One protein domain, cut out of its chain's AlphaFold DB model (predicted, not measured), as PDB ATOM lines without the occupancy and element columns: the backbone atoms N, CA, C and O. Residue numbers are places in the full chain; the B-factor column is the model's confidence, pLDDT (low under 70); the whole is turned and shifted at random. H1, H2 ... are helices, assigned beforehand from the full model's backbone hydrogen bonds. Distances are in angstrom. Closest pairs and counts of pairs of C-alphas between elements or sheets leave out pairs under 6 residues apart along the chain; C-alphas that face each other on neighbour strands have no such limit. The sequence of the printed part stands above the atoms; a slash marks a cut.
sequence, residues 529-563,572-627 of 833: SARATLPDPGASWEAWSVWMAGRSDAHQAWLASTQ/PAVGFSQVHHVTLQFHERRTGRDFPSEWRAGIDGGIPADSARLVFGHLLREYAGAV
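What this domain is: This is residues 529 to 563 and 572 to 627 of the 833 residues of an uncharacterized protein of Gemmatimonadales bacterium (UniProt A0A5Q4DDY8). A helical hairpin, H4 and H5 side by side, has H1 packed slantwise on the first part of H5, while H3 stands crosswise at the open end of the hairpin, where H4 begins and H5 ends. H2 sticks out as an arm on the far side of H1. The printed part has 91 residues with five named helices, H1 to H5 in chain order, and no named strand; the class is all helix. It is compact, with a radius of gyration of the C-alphas of 13.5 A and spans of 40 by 32 by 22 A.

Where its parts are: Residues 529 to 540 hold no named element. H1, residues 541 to 549, begins with C-alpha 541 at (-83.531, 53.412, 68.837). H2 is residues 553 to 561. H3, residues 578 to 591, is 19.8 A long. H4, residues 595 to 604, measures 14.2 A. H5, residues 610 to 624, is 20.1 A long and ends with C-alpha 624 at (-93.100, 62.024, 79.441).

How they stand to each other: H1 touches H5 at a steep tilt of 54 degrees, the same way; H5 touches H1 with residues 611 to 616 alone, and the closest C-alphas, of Trp 541 and Ala 612, are 5.2 A apart. H2 is apart from H1, H3, H4 and H5. H3 is close to but not clearly touching H5, about perpendicular at 81 degrees, with the closest C-alphas, of His 581 and Tyr 623, 5.8 A apart. H4 and H5 touch as a hairpin, at a shallow tilt of 25 degrees, opposite ways; their closest C-alphas, of Trp 599 and Phe 616, are 5.2 A apart. In H1, H2, H3, H4 and H5 every O i to N i+4 pair is within hydrogen-bond range.

The domain as a whole: The two C-alphas farthest apart, of Ser 561 and Val 627, are 41.7 A apart. Residues 564 to 571 are not printed, and C-alphas 563 and 572 are 19.3 A apart across this cut. The links H1 to H2, H3 to H4 and H4 to H5 are tight. Mean pLDDT of the printed part is 79.7; residues 529 to 531, 551 to 563, 572 to 574 and 606 to 609 are under 70.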
ATOM      1  N   SER A 529     -98.353  53.495  63.899       51.81
ATOM      2  CA  SER A 529     -98.371  52.640  65.101       51.81
ATOM      3  C   SER A 529     -99.151  51.314  65.000       51.81
ATOM      4  O   SER A 529     -98.833  50.379  65.728       51.81
ATOM      5  N   ALA A 530    -100.171  51.191  64.139       58.09
ATOM      6  CA  ALA A 530    -101.082  50.039  64.125       58.09
ATOM      7  C   ALA A 530    -100.539  48.744  63.514       58.09
ATOM      8  O   ALA A 530    -101.300  47.812  63.267       58.09
ATOM      9  N   ARG A 531     -99.240  48.668  63.213       69.06
ATOM     10  CA  ARG A 531     -98.697  47.535  62.447       69.06
ATOM     11  C   ARG A 531     -97.458  46.892  63.042       69.06
ATOM     12  O   ARG A 531     -97.058  45.851  62.531       69.06
ATOM     13  N   ALA A 532     -96.864  47.471  64.083       78.12
ATOM     14  CA  ALA A 532     -95.669  46.954  64.741       78.12
ATOM     15  C   ALA A 532     -95.926  46.762  66.241       78.12
ATOM     16  O   ALA A 532     -96.559  47.603  66.878       78.12
ATOM     17  N   THR A 533     -95.432  45.659  66.801       85.31
ATOM     18  CA  THR A 533     -95.465  45.409  68.246       85.31
ATOM     19  C   THR A 533     -94.490  46.323  68.964       85.31
ATOM     20  O   THR A 533     -93.451  46.696  68.413       85.31
ATOM     21  N   LEU A 534     -94.817  46.664  70.205       89.19
ATOM     22  CA  LEU A 534     -93.962  47.506  71.021       89.19
ATOM     23  C   LEU A 534     -92.576  46.861  71.212       89.19
ATOM     24  O   LEU A 534     -92.524  45.666  71.508       89.19
ATOM     25  N   PRO A 535     -91.465  47.606  71.059       91.94
ATOM     26  CA  PRO A 535     -90.121  47.051  71.224       91.94
ATOM     27  C   PRO A 535     -89.888  46.523  72.641       91.94
ATOM     28  O   PRO A 535     -90.345  47.157  73.589       91.94
ATOM     29  N   ASP A 536     -89.137  45.435  72.813       92.94
ATOM     30  CA  ASP A 536     -88.797  44.872  74.133       92.94
ATOM     31  C   ASP A 536     -88.045  45.868  75.050       92.94
ATOM     32  O   ASP A 536     -87.469  46.852  74.564       92.94
ATOM     33  N   PRO A 537     -88.024  45.658  76.384       93.62
ATOM     34  CA  PRO A 537     -87.222  46.469  77.299       93.62
ATOM     35  C   PRO A 537     -85.748  46.539  76.882       93.62
ATOM     36  O   PRO A 537     -85.117  45.521  76.605       93.62
ATOM     37  N   GLY A 538     -85.192  47.752  76.837       90.44
ATOM     38  CA  GLY A 538     -83.807  47.981  76.399       90.44
ATOM     39  C   GLY A 538     -83.576  47.873  74.884       90.44
ATOM     40  O   GLY A 538     -82.424  47.855  74.449       90.44
ATOM     41  N   ALA A 539     -84.638  47.808  74.072       92.12
ATOM     42  CA  ALA A 539     -84.521  47.823  72.618       92.12
ATOM     43  C   ALA A 539     -83.822  49.089  72.088       92.12
ATOM     44  O   ALA A 539     -83.889  50.171  72.679       92.12
ATOM     45  N   SER A 540     -83.173  48.954  70.931       90.56
ATOM     46  CA  SER A 540     -82.428  50.041  70.299       90.56
ATOM     47  C   SER A 540     -83.344  51.118  69.703       90.56
ATOM     48  O   SER A 540     -84.536  50.901  69.465       90.56
ATOM     49  N   TRP A 541     -82.783  52.297  69.426       88.12
ATOM     50  CA  TRP A 541     -83.531  53.412  68.837       88.12
ATOM     51  C   TRP A 541     -84.099  53.072  67.446       88.12
ATOM     52  O   TRP A 541     -85.132  53.616  67.053       88.12
ATOM     53  N   GLU A 542     -83.471  52.153  66.707       87.00
ATOM     54  CA  GLU A 542     -83.967  51.650  65.424       87.00
ATOM     55  C   GLU A 542     -85.298  50.911  65.600       87.00
ATOM     56  O   GLU A 542     -86.241  51.174  64.856       87.00
ATOM     57  N   ALA A 543     -85.413  50.048  66.617       87.75
ATOM     58  CA  ALA A 543     -86.651  49.323  66.906       87.75
ATOM     59  C   ALA A 543     -87.790  50.284  67.287       87.75
ATOM     60  O   ALA A 543     -88.912  50.161  66.796       87.75
ATOM     61  N   TRP A 544     -87.483  51.302  68.092       89.38
ATOM     62  CA  TRP A 544     -88.429  52.370  68.428       89.38
ATOM     63  C   TRP A 544     -88.852  53.203  67.216       89.38
ATOM     64  O   TRP A 544     -90.025  53.544  67.079       89.38
ATOM     65  N   SER A 545     -87.922  53.487  66.304       84.62
ATOM     66  CA  SER A 545     -88.221  54.184  65.047       84.62
ATOM     67  C   SER A 545     -89.124  53.352  64.141       84.62
ATOM     68  O   SER A 545     -90.048  53.886  63.535       84.62
ATOM     69  N   VAL A 546     -88.885  52.040  64.067       82.44
ATOM     70  CA  VAL A 546     -89.715  51.091  63.315       82.44
ATOM     71  C   VAL A 546     -91.136  51.041  63.867       82.44
ATOM     72  O   VAL A 546     -92.089  51.103  63.087       82.44
ATOM     73  N   TRP A 547     -91.279  50.983  65.194       87.38
ATOM     74  CA  TRP A 547     -92.577  51.007  65.859       87.38
ATOM     75  C   TRP A 547     -93.334  52.311  65.584       87.38
ATOM     76  O   TRP A 547     -94.468  52.266  65.108       87.38
ATOM     77  N   MET A 548     -92.678  53.465  65.762       85.38
ATOM     78  CA  MET A 548     -93.284  54.774  65.487       85.38
ATOM     79  C   MET A 548     -93.649  54.985  64.016       85.38
ATOM     80  O   MET A 548     -94.617  55.668  63.696       85.38
ATOM     81  N   ALA A 549     -92.872  54.402  63.102       76.25
ATOM     82  CA  ALA A 549     -93.127  54.464  61.668       76.25
ATOM     83  C   ALA A 549     -94.119  53.398  61.184       76.25
ATOM     84  O   ALA A 549     -94.545  53.450  60.029       76.25
ATOM     85  N   GLY A 550     -94.493  52.433  62.030       72.88
ATOM     86  CA  GLY A 550     -95.440  51.393  61.651       72.88
ATOM     87  C   GLY A 550     -94.955  50.366  60.663       72.88
ATOM     88  O   GLY A 550     -95.743  49.779  59.919       72.88
ATOM     89  N   ARG A 551     -93.642  50.201  60.576       69.88
ATOM     90  CA  ARG A 551     -93.023  49.396  59.531       69.88
ATOM     91  C   ARG A 551     -92.799  47.978  60.038       69.88
ATOM     92  O   ARG A 551     -91.693  47.643  60.422       69.88
ATOM     93  N   SER A 552     -93.821  47.128  60.027       66.50
ATOM     94  CA  SER A 552     -93.587  45.685  60.190       66.50
ATOM     95  C   SER A 552     -93.132  45.027  58.893       66.50
ATOM     96  O   SER A 552     -93.375  45.552  57.804       66.50
ATOM     97  N   ASP A 553     -92.539  43.838  59.002       67.00
ATOM     98  CA  ASP A 553     -92.205  42.994  57.850       67.00
ATOM     99  C   ASP A 553     -93.435  42.727  56.969       67.00
ATOM    100  O   ASP A 553     -93.335  42.735  55.746       67.00
ATOM    101  N   ALA A 554     -94.621  42.589  57.574       60.25
ATOM    102  CA  ALA A 554     -95.888  42.467  56.855       60.25
ATOM    103  C   ALA A 554     -96.235  43.738  56.057       60.25
ATOM    104  O   ALA A 554     -96.690  43.649  54.917       60.25
ATOM    105  N   HIS A 555     -95.985  44.926  56.616       60.50
ATOM    106  CA  HIS A 555     -96.184  46.185  55.899       60.50
ATOM    107  C   HIS A 555     -95.157  46.378  54.778       60.50
ATOM    108  O   HIS A 555     -95.527  46.819  53.696       60.50
ATOM    109  N   GLN A 556     -93.895  46.007  55.003       63.94
ATOM    110  CA  GLN A 556     -92.864  46.021  53.963       63.94
ATOM    111  C   GLN A 556     -93.184  45.025  52.844       63.94
ATOM    112  O   GLN A 556     -93.044  45.365  51.675       63.94
ATOM    113  N   ALA A 557     -93.692  43.835  53.175       64.38
ATOM    114  CA  ALA A 557     -94.166  42.859  52.197       64.38
ATOM    115  C   ALA A 557     -95.374  43.380  51.397       64.38
ATOM    116  O   ALA A 557     -95.432  43.179  50.186       64.38
ATOM    117  N   TRP A 558     -96.300  44.095  52.045       64.38
ATOM    118  CA  TRP A 558     -97.427  44.760  51.382       64.38
ATOM    119  C   TRP A 558     -96.995  45.949  50.502       64.38
ATOM    120  O   TRP A 558     -97.481  46.106  49.385       64.38
ATOM    121  N   LEU A 559     -96.042  46.777  50.947       59.44
ATOM    122  CA  LEU A 559     -95.452  47.845  50.124       59.44
ATOM    123  C   LEU A 559     -94.711  47.259  48.915       59.44
ATOM    124  O   LEU A 559     -94.851  47.745  47.795       59.44
ATOM    125  N   ALA A 560     -93.964  46.174  49.125       64.25
ATOM    126  CA  ALA A 560     -93.279  45.458  48.058       64.25
ATOM    127  C   ALA A 560     -94.263  44.810  47.066       64.25
ATOM    128  O   ALA A 560     -93.957  44.739  45.875       64.25
ATOM    129  N   SER A 561     -95.443  44.369  47.521       63.28
ATOM    130  CA  SER A 561     -96.468  43.768  46.657       63.28
ATOM    131  C   SER A 561     -97.317  44.790  45.898       63.28
ATOM    132  O   SER A 561     -97.839  44.461  44.835       63.28
ATOM    133  N   THR A 562     -97.424  46.030  46.384       58.19
ATOM    134  CA  THR A 562     -98.248  47.089  45.770       58.19
ATOM    135  C   THR A 562     -97.531  47.898  44.680       58.19
ATOM    136  O   THR A 562     -98.141  48.783  44.089       58.19
ATOM    137  N   GLN A 563     -96.262  47.592  44.364       52.66
ATOM    138  CA  GLN A 563     -95.448  48.242  43.315       52.66
ATOM    139  C   GLN A 563     -95.413  49.784  43.345       52.66
ATOM    140  O   GLN A 563     -94.991  50.388  42.363       52.66
ATOM    141  N   PRO A 572     -87.714  58.088  57.804       50.62
ATOM    142  CA  PRO A 572     -88.927  57.977  58.601       50.62
ATOM    143  C   PRO A 572     -88.976  59.153  59.562       50.62
ATOM    144  O   PRO A 572     -88.149  59.254  60.469       50.62
ATOM    145  N   ALA A 573     -89.891  60.087  59.299       54.94
ATOM    146  CA  ALA A 573     -90.144  61.150  60.242       54.94
ATOM    147  C   ALA A 573     -90.519  60.432  61.536       54.94
ATOM    148  O   ALA A 573     -91.391  59.561  61.523       54.94
ATOM    149  N   VAL A 574     -89.789  60.720  62.611       62.53
ATOM    150  CA  VAL A 574     -90.094  60.190  63.935       62.53
ATOM    151  C   VAL A 574     -91.450  60.782  64.308       62.53
ATOM    152  O   VAL A 574     -91.544  61.931  64.727       62.53
ATOM    153  N   GLY A 575     -92.508  60.051  63.974       70.38
ATOM    154  CA  GLY A 575     -93.884  60.485  64.112       70.38
ATOM    155  C   GLY A 575     -94.448  59.884  65.376       70.38
ATOM    156  O   GLY A 575     -94.858  58.729  65.373       70.38
ATOM    157  N   PHE A 576     -94.479  60.664  66.447       78.31
ATOM    158  CA  PHE A 576     -95.201  60.300  67.653       78.31
ATOM    159  C   PHE A 576     -96.553  61.012  67.661       78.31
ATOM    160  O   PHE A 576     -96.666  62.186  67.316       78.31
ATOM    161  N   SER A 577     -97.604  60.284  68.011       74.62
ATOM    162  CA  SER A 577     -98.983  60.773  67.971       74.62
ATOM    163  C   SER A 577     -99.728  60.320  69.217       74.62
ATOM    164  O   SER A 577     -99.241  59.470  69.965       74.62
ATOM    165  N   GLN A 578    -100.939  60.837  69.413       73.06
ATOM    166  CA  GLN A 578    -101.797  60.451  70.534       73.06
ATOM    167  C   GLN A 578    -102.007  58.930  70.630       73.06
ATOM    168  O   GLN A 578    -102.103  58.387  71.724       73.06
ATOM    169  N   VAL A 579    -102.017  58.220  69.499       75.50
ATOM    170  CA  VAL A 579    -102.185  56.760  69.483       75.50
ATOM    171  C   VAL A 579    -100.976  56.056  70.099       75.50
ATOM    172  O   VAL A 579    -101.149  55.144  70.899       75.50
ATOM    173  N   HIS A 580     -99.760  56.513  69.789       85.00
ATOM    174  CA  HIS A 580     -98.542  55.999  70.417       85.00
ATOM    175  C   HIS A 580     -98.545  56.265  71.922       85.00
ATOM    176  O   HIS A 580     -98.222  55.372  72.703       85.00
ATOM    177  N   HIS A 581     -98.945  57.478  72.313       84.44
ATOM    178  CA  HIS A 581     -99.037  57.883  73.714       84.44
ATOM    179  C   HIS A 581     -99.919  56.916  74.503       84.44
ATOM    180  O   HIS A 581     -99.474  56.303  75.467       84.44
ATOM    181  N   VAL A 582    -101.124  56.665  74.009       79.88
ATOM    182  CA  VAL A 582    -102.086  55.803  74.694       79.88
ATOM    183  C   VAL A 582    -101.696  54.336  74.684       79.88
ATOM    184  O   VAL A 582    -101.885  53.660  75.693       79.88
ATOM    185  N   THR A 583    -101.115  53.836  73.594       86.00
ATOM    186  CA  THR A 583    -100.586  52.469  73.569       86.00
ATOM    187  C   THR A 583     -99.501  52.282  74.631       86.00
ATOM    188  O   THR A 583     -99.514  51.270  75.332       86.00
ATOM    189  N   LEU A 584     -98.602  53.257  74.803       89.25
ATOM    190  CA  LEU A 584     -97.587  53.214  75.856       89.25
ATOM    191  C   LEU A 584     -98.205  53.282  77.253       89.25
ATOM    192  O   LEU A 584     -97.888  52.427  78.070       89.25
ATOM    193  N   GLN A 585     -99.146  54.193  77.511       86.88
ATOM    194  CA  GLN A 585     -99.807  54.284  78.821       86.88
ATOM    195  C   GLN A 585    -100.567  53.003  79.179       86.88
ATOM    196  O   GLN A 585    -100.493  52.515  80.308       86.88
ATOM    197  N   PHE A 586    -101.289  52.435  78.210       86.62
ATOM    198  CA  PHE A 586    -101.990  51.169  78.389       86.62
ATOM    199  C   PHE A 586    -101.001  50.047  78.727       86.62
ATOM    200  O   PHE A 586    -101.208  49.288  79.674       86.62
ATOM    201  N   HIS A 587     -99.897  49.959  77.980       89.38
ATOM    202  CA  HIS A 587     -98.891  48.926  78.183       89.38
ATOM    203  C   HIS A 587     -98.115  49.101  79.494       89.38
ATOM    204  O   HIS A 587     -97.838  48.109  80.167       89.38
ATOM    205  N   GLU A 588     -97.807  50.335  79.895       90.94
ATOM    206  CA  GLU A 588     -97.198  50.679  81.185       90.94
ATOM    207  C   GLU A 588     -98.093  50.215  82.335       90.94
ATOM    208  O   GLU A 588     -97.636  49.482  83.209       90.94
ATOM    209  N   ARG A 589     -99.398  50.517  82.290       89.88
ATOM    210  CA  ARG A 589    -100.359  50.044  83.301       89.88
ATOM    211  C   ARG A 589    -100.516  48.524  83.310       89.88
ATOM    212  O   ARG A 589    -100.662  47.937  84.382       89.88
ATOM    213  N   ARG A 590    -100.470  47.874  82.142       91.62
ATOM    214  CA  ARG A 590    -100.576  46.411  82.043       91.62
ATOM    215  C   ARG A 590     -99.343  45.701  82.602       91.62
ATOM    216  O   ARG A 590     -99.470  44.735  83.347       91.62
ATOM    217  N   THR A 591     -98.152  46.164  82.234       93.06
ATOM    218  CA  THR A 591     -96.885  45.437  82.453       93.06
ATOM    219  C   THR A 591     -96.022  45.994  83.582       93.06
ATOM    220  O   THR A 591     -95.125  45.302  84.057       93.06
ATOM    221  N   GLY A 592     -96.288  47.220  84.039       93.88
ATOM    222  CA  GLY A 592     -95.446  47.957  84.984       93.88
ATOM    223  C   GLY A 592     -94.158  48.515  84.366       93.88
ATOM    224  O   GLY A 592     -93.221  48.822  85.099       93.88
ATOM    225  N   ARG A 593     -94.078  48.588  83.034       94.19
ATOM    226  CA  ARG A 593     -92.889  49.026  82.300       94.19
ATOM    227  C   ARG A 593     -92.711  50.549  82.347       94.19
ATOM    228  O   ARG A 593     -93.598  51.274  81.920       94.19
ATOM    229  N   ASP A 594     -91.542  51.009  82.789       94.31
ATOM    230  CA  ASP A 594     -91.181  52.432  82.889       94.31
ATOM    231  C   ASP A 594     -90.441  52.901  81.624       94.31
ATOM    232  O   ASP A 594     -89.208  52.882  81.541       94.31
ATOM    233  N   PHE A 595     -91.211  53.312  80.610       94.19
ATOM    234  CA  PHE A 595     -90.652  53.794  79.344       94.19
ATOM    235  C   PHE A 595     -89.736  55.016  79.499       94.19
ATOM    236  O   PHE A 595     -88.652  55.007  78.906       94.19
ATOM    237  N   PRO A 596     -90.089  56.057  80.287       93.69
ATOM    238  CA  PRO A 596     -89.198  57.194  80.487       93.69
ATOM    239  C   PRO A 596     -87.820  56.800  81.029       93.69
ATOM    240  O   PRO A 596     -86.806  57.308  80.546       93.69
ATOM    241  N   SER A 597     -87.743  55.904  82.014       92.19
ATOM    242  CA  SER A 597     -86.449  55.453  82.541       92.19
ATOM    243  C   SER A 597     -85.662  54.623  81.525       92.19
ATOM    244  O   SER A 597     -84.450  54.817  81.405       92.19
ATOM    245  N   GLU A 598     -86.324  53.769  80.738       94.12
ATOM    246  CA  GLU A 598     -85.675  53.012  79.659       94.12
ATOM    247  C   GLU A 598     -85.058  53.919  78.592       94.12
ATOM    248  O   GLU A 598     -83.915  53.713  78.185       94.12
ATOM    249  N   TRP A 599     -85.783  54.946  78.149       93.69
ATOM    250  CA  TRP A 599     -85.276  55.863  77.132       93.69
ATOM    251  C   TRP A 599     -84.150  56.753  77.658       93.69
ATOM    252  O   TRP A 599     -83.198  57.008  76.922       93.69
ATOM    253  N   ARG A 600     -84.197  57.180  78.932       90.75
ATOM    254  CA  ARG A 600     -83.061  57.867  79.575       90.75
ATOM    255  C   ARG A 600     -81.833  56.961  79.627       90.75
ATOM    256  O   ARG A 600     -80.763  57.375  79.197       90.75
ATOM    257  N   ALA A 601     -81.997  55.702  80.034       90.62
ATOM    258  CA  ALA A 601     -80.914  54.722  80.000       90.62
ATOM    259  C   ALA A 601     -80.394  54.476  78.571       90.62
ATOM    260  O   ALA A 601     -79.196  54.291  78.385       90.62
ATOM    261  N   GLY A 602     -81.259  54.528  77.553       88.50
ATOM    262  CA  GLY A 602     -80.865  54.459  76.142       88.50
ATOM    263  C   GLY A 602     -80.027  55.657  75.672       88.50
ATOM    264  O   GLY A 602     -79.145  55.492  74.828       88.50
ATOM    265  N   ILE A 603     -80.261  56.846  76.237       85.69
ATOM    266  CA  ILE A 603     -79.445  58.053  76.013       85.69
ATOM    267  C   ILE A 603     -78.102  57.952  76.753       85.69
ATOM    268  O   ILE A 603     -77.058  58.267  76.172       85.69
ATOM    269  N   ASP A 604     -78.125  57.499  78.008       83.12
ATOM    270  CA  ASP A 604     -76.963  57.465  78.906       83.12
ATOM    271  C   ASP A 604     -76.052  56.249  78.676       83.12
ATOM    272  O   ASP A 604     -74.851  56.302  78.943       83.12
ATOM    273  N   GLY A 605     -76.596  55.157  78.130       77.06
ATOM    274  CA  GLY A 605     -75.947  53.858  77.920       77.06
ATOM    275  C   GLY A 605     -74.828  53.838  76.876       77.06
ATOM    276  O   GLY A 605     -74.378  52.768  76.468       77.06
ATOM    277  N   GLY A 606     -74.357  55.007  76.436       61.03
ATOM    278  CA  GLY A 606     -73.129  55.137  75.661       61.03
ATOM    279  C   GLY A 606     -73.251  54.780  74.184       61.03
ATOM    280  O   GLY A 606     -72.216  54.629  73.539       61.03
ATOM    281  N   ILE A 607     -74.462  54.676  73.622       58.00
ATOM    282  CA  ILE A 607     -74.644  54.578  72.169       58.00
ATOM    283  C   ILE A 607     -74.257  55.945  71.572       58.00
ATOM    284  O   ILE A 607     -75.009  56.906  71.736       58.00
ATOM    285  N   PRO A 608     -73.117  56.088  70.866       57.97
ATOM    286  CA  PRO A 608     -72.618  57.386  70.399       57.97
ATOM    287  C   PRO A 608     -73.409  57.955  69.212       57.97
ATOM    288  O   PRO A 608     -72.958  58.890  68.557       57.97
ATOM    289  N   ALA A 609     -74.553  57.363  68.876       67.50
ATOM    290  CA  ALA A 609     -75.337  57.762  67.727       67.50
ATOM    291  C   ALA A 609     -76.218  58.957  68.105       67.50
ATOM    292  O   ALA A 609     -77.136  58.821  68.913       67.50
ATOM    293  N   ASP A 610     -75.996  60.106  67.462       76.12
ATOM    294  CA  ASP A 610     -76.913  61.256  67.493       76.12
ATOM    295  C   ASP A 610     -78.379  60.832  67.261       76.12
ATOM    296  O   ASP A 610     -79.297  61.415  67.834       76.12
ATOM    297  N   SER A 611     -78.597  59.762  66.485       77.75
ATOM    298  CA  SER A 611     -79.900  59.132  66.252       77.75
ATOM    299  C   SER A 611     -80.571  58.597  67.522       77.75
ATOM    300  O   SER A 611     -81.774  58.777  67.684       77.75
ATOM    301  N   ALA A 612     -79.822  57.985  68.447       83.38
ATOM    302  CA  ALA A 612     -80.381  57.477  69.700       83.38
ATOM    303  C   ALA A 612     -80.892  58.627  70.573       83.38
ATOM    304  O   ALA A 612     -82.029  58.599  71.040       83.38
ATOM    305  N   ARG A 613     -80.084  59.688  70.710       81.38
ATOM    306  CA  ARG A 613     -80.469  60.914  71.427       81.38
ATOM    307  C   ARG A 613     -81.681  61.585  70.798       81.38
ATOM    308  O   ARG A 613     -82.560  62.054  71.513       81.38
ATOM    309  N   LEU A 614     -81.744  61.597  69.472       80.88
ATOM    310  CA  LEU A 614     -82.860  62.164  68.734       80.88
ATOM    311  C   LEU A 614     -84.168  61.402  68.982       80.88
ATOM    312  O   LEU A 614     -85.178  62.012  69.322       80.88
ATOM    313  N   VAL A 615     -84.151  60.079  68.829       86.12
ATOM    314  CA  VAL A 615     -85.349  59.233  68.943       86.12
ATOM    315  C   VAL A 615     -85.820  59.136  70.388       86.12
ATOM    316  O   VAL A 615     -86.980  59.427  70.669       86.12
ATOM    317  N   PHE A 616     -84.930  58.800  71.324       89.88
ATOM    318  CA  PHE A 616     -85.288  58.720  72.741       89.88
ATOM    319  C   PHE A 616     -85.618  60.091  73.330       89.88
ATOM    320  O   PHE A 616     -86.558  60.205  74.111       89.88
ATOM    321  N   GLY A 617     -84.919  61.151  72.910       85.25
ATOM    322  CA  GLY A 617     -85.256  62.521  73.298       85.25
ATOM    323  C   GLY A 617     -86.621  62.960  72.765       85.25
ATOM    324  O   GLY A 617     -87.363  63.640  73.468       85.25
ATOM    325  N   HIS A 618     -86.992  62.546  71.547       86.00
ATOM    326  CA  HIS A 618     -88.335  62.780  71.006       86.00
ATOM    327  C   HIS A 618     -89.403  62.049  71.822       86.00
ATOM    328  O   HIS A 618     -90.368  62.675  72.246       86.00
ATOM    329  N   LEU A 619     -89.198  60.761  72.102       89.56
ATOM    330  CA  LEU A 619     -90.112  59.954  72.911       89.56
ATOM    331  C   LEU A 619     -90.291  60.525  74.324       89.56
ATOM    332  O   LEU A 619     -91.419  60.712  74.768       89.56
ATOM    333  N   LEU A 620     -89.201  60.887  75.008       88.62
ATOM    334  CA  LEU A 620     -89.255  61.516  76.332       88.62
ATOM    335  C   LEU A 620     -90.046  62.826  76.324       88.62
ATOM    336  O   LEU A 620     -90.806  63.093  77.253       88.62
ATOM    337  N   ARG A 621     -89.888  63.639  75.278       84.38
ATOM    338  CA  ARG A 621     -90.625  64.894  75.142       84.38
ATOM    339  C   ARG A 621     -92.113  64.655  74.922       84.38
ATOM    340  O   ARG A 621     -92.927  65.217  75.646       84.38
ATOM    341  N   GLU A 622     -92.462  63.851  73.922       84.25
ATOM    342  CA  GLU A 622     -93.859  63.672  73.515       84.25
ATOM    343  C   GLU A 622     -94.654  62.806  74.503       84.25
ATOM    344  O   GLU A 622     -95.844  63.039  74.696       84.25
ATOM    345  N   TYR A 623     -94.015  61.828  75.155       87.44
ATOM    346  CA  TYR A 623     -94.673  60.939  76.114       87.44
ATOM    347  C   TYR A 623     -94.571  61.428  77.559       87.44
ATOM    348  O   TYR A 623     -95.588  61.572  78.233       87.44
ATOM    349  N   ALA A 624     -93.350  61.693  78.037       85.62
ATOM    350  CA  ALA A 624     -93.100  62.024  79.441       85.62
ATOM    351  C   ALA A 624     -93.234  63.527  79.741       85.62
ATOM    352  O   ALA A 624     -93.000  63.946  80.874       85.62
ATOM    353  N   GLY A 625     -93.550  64.346  78.730       81.00
ATOM    354  CA  GLY A 625     -93.602  65.800  78.869       81.00
ATOM    355  C   GLY A 625     -92.256  66.401  79.275       81.00
ATOM    356  O   GLY A 625     -92.222  67.458  79.901       81.00
ATOM    357  N   ALA A 626     -91.141  65.723  78.975       81.38
ATOM    358  CA  ALA A 626     -89.815  66.228  79.291       81.38
ATOM    359  C   ALA A 626     -89.536  67.463  78.425       81.38
ATOM    360  O   ALA A 626     -89.218  67.352  77.240       81.38
ATOM    361  N   VAL A 627     -89.687  68.649  79.016       78.44
ATOM    362  CA  VAL A 627     -89.355  69.911  78.358       78.44
ATOM    363  C   VAL A 627     -87.843  70.122  78.489       78.44
ATOM    364  O   VAL A 627     -87.354  70.231  79.617       78.44
TER     365      VAL A 627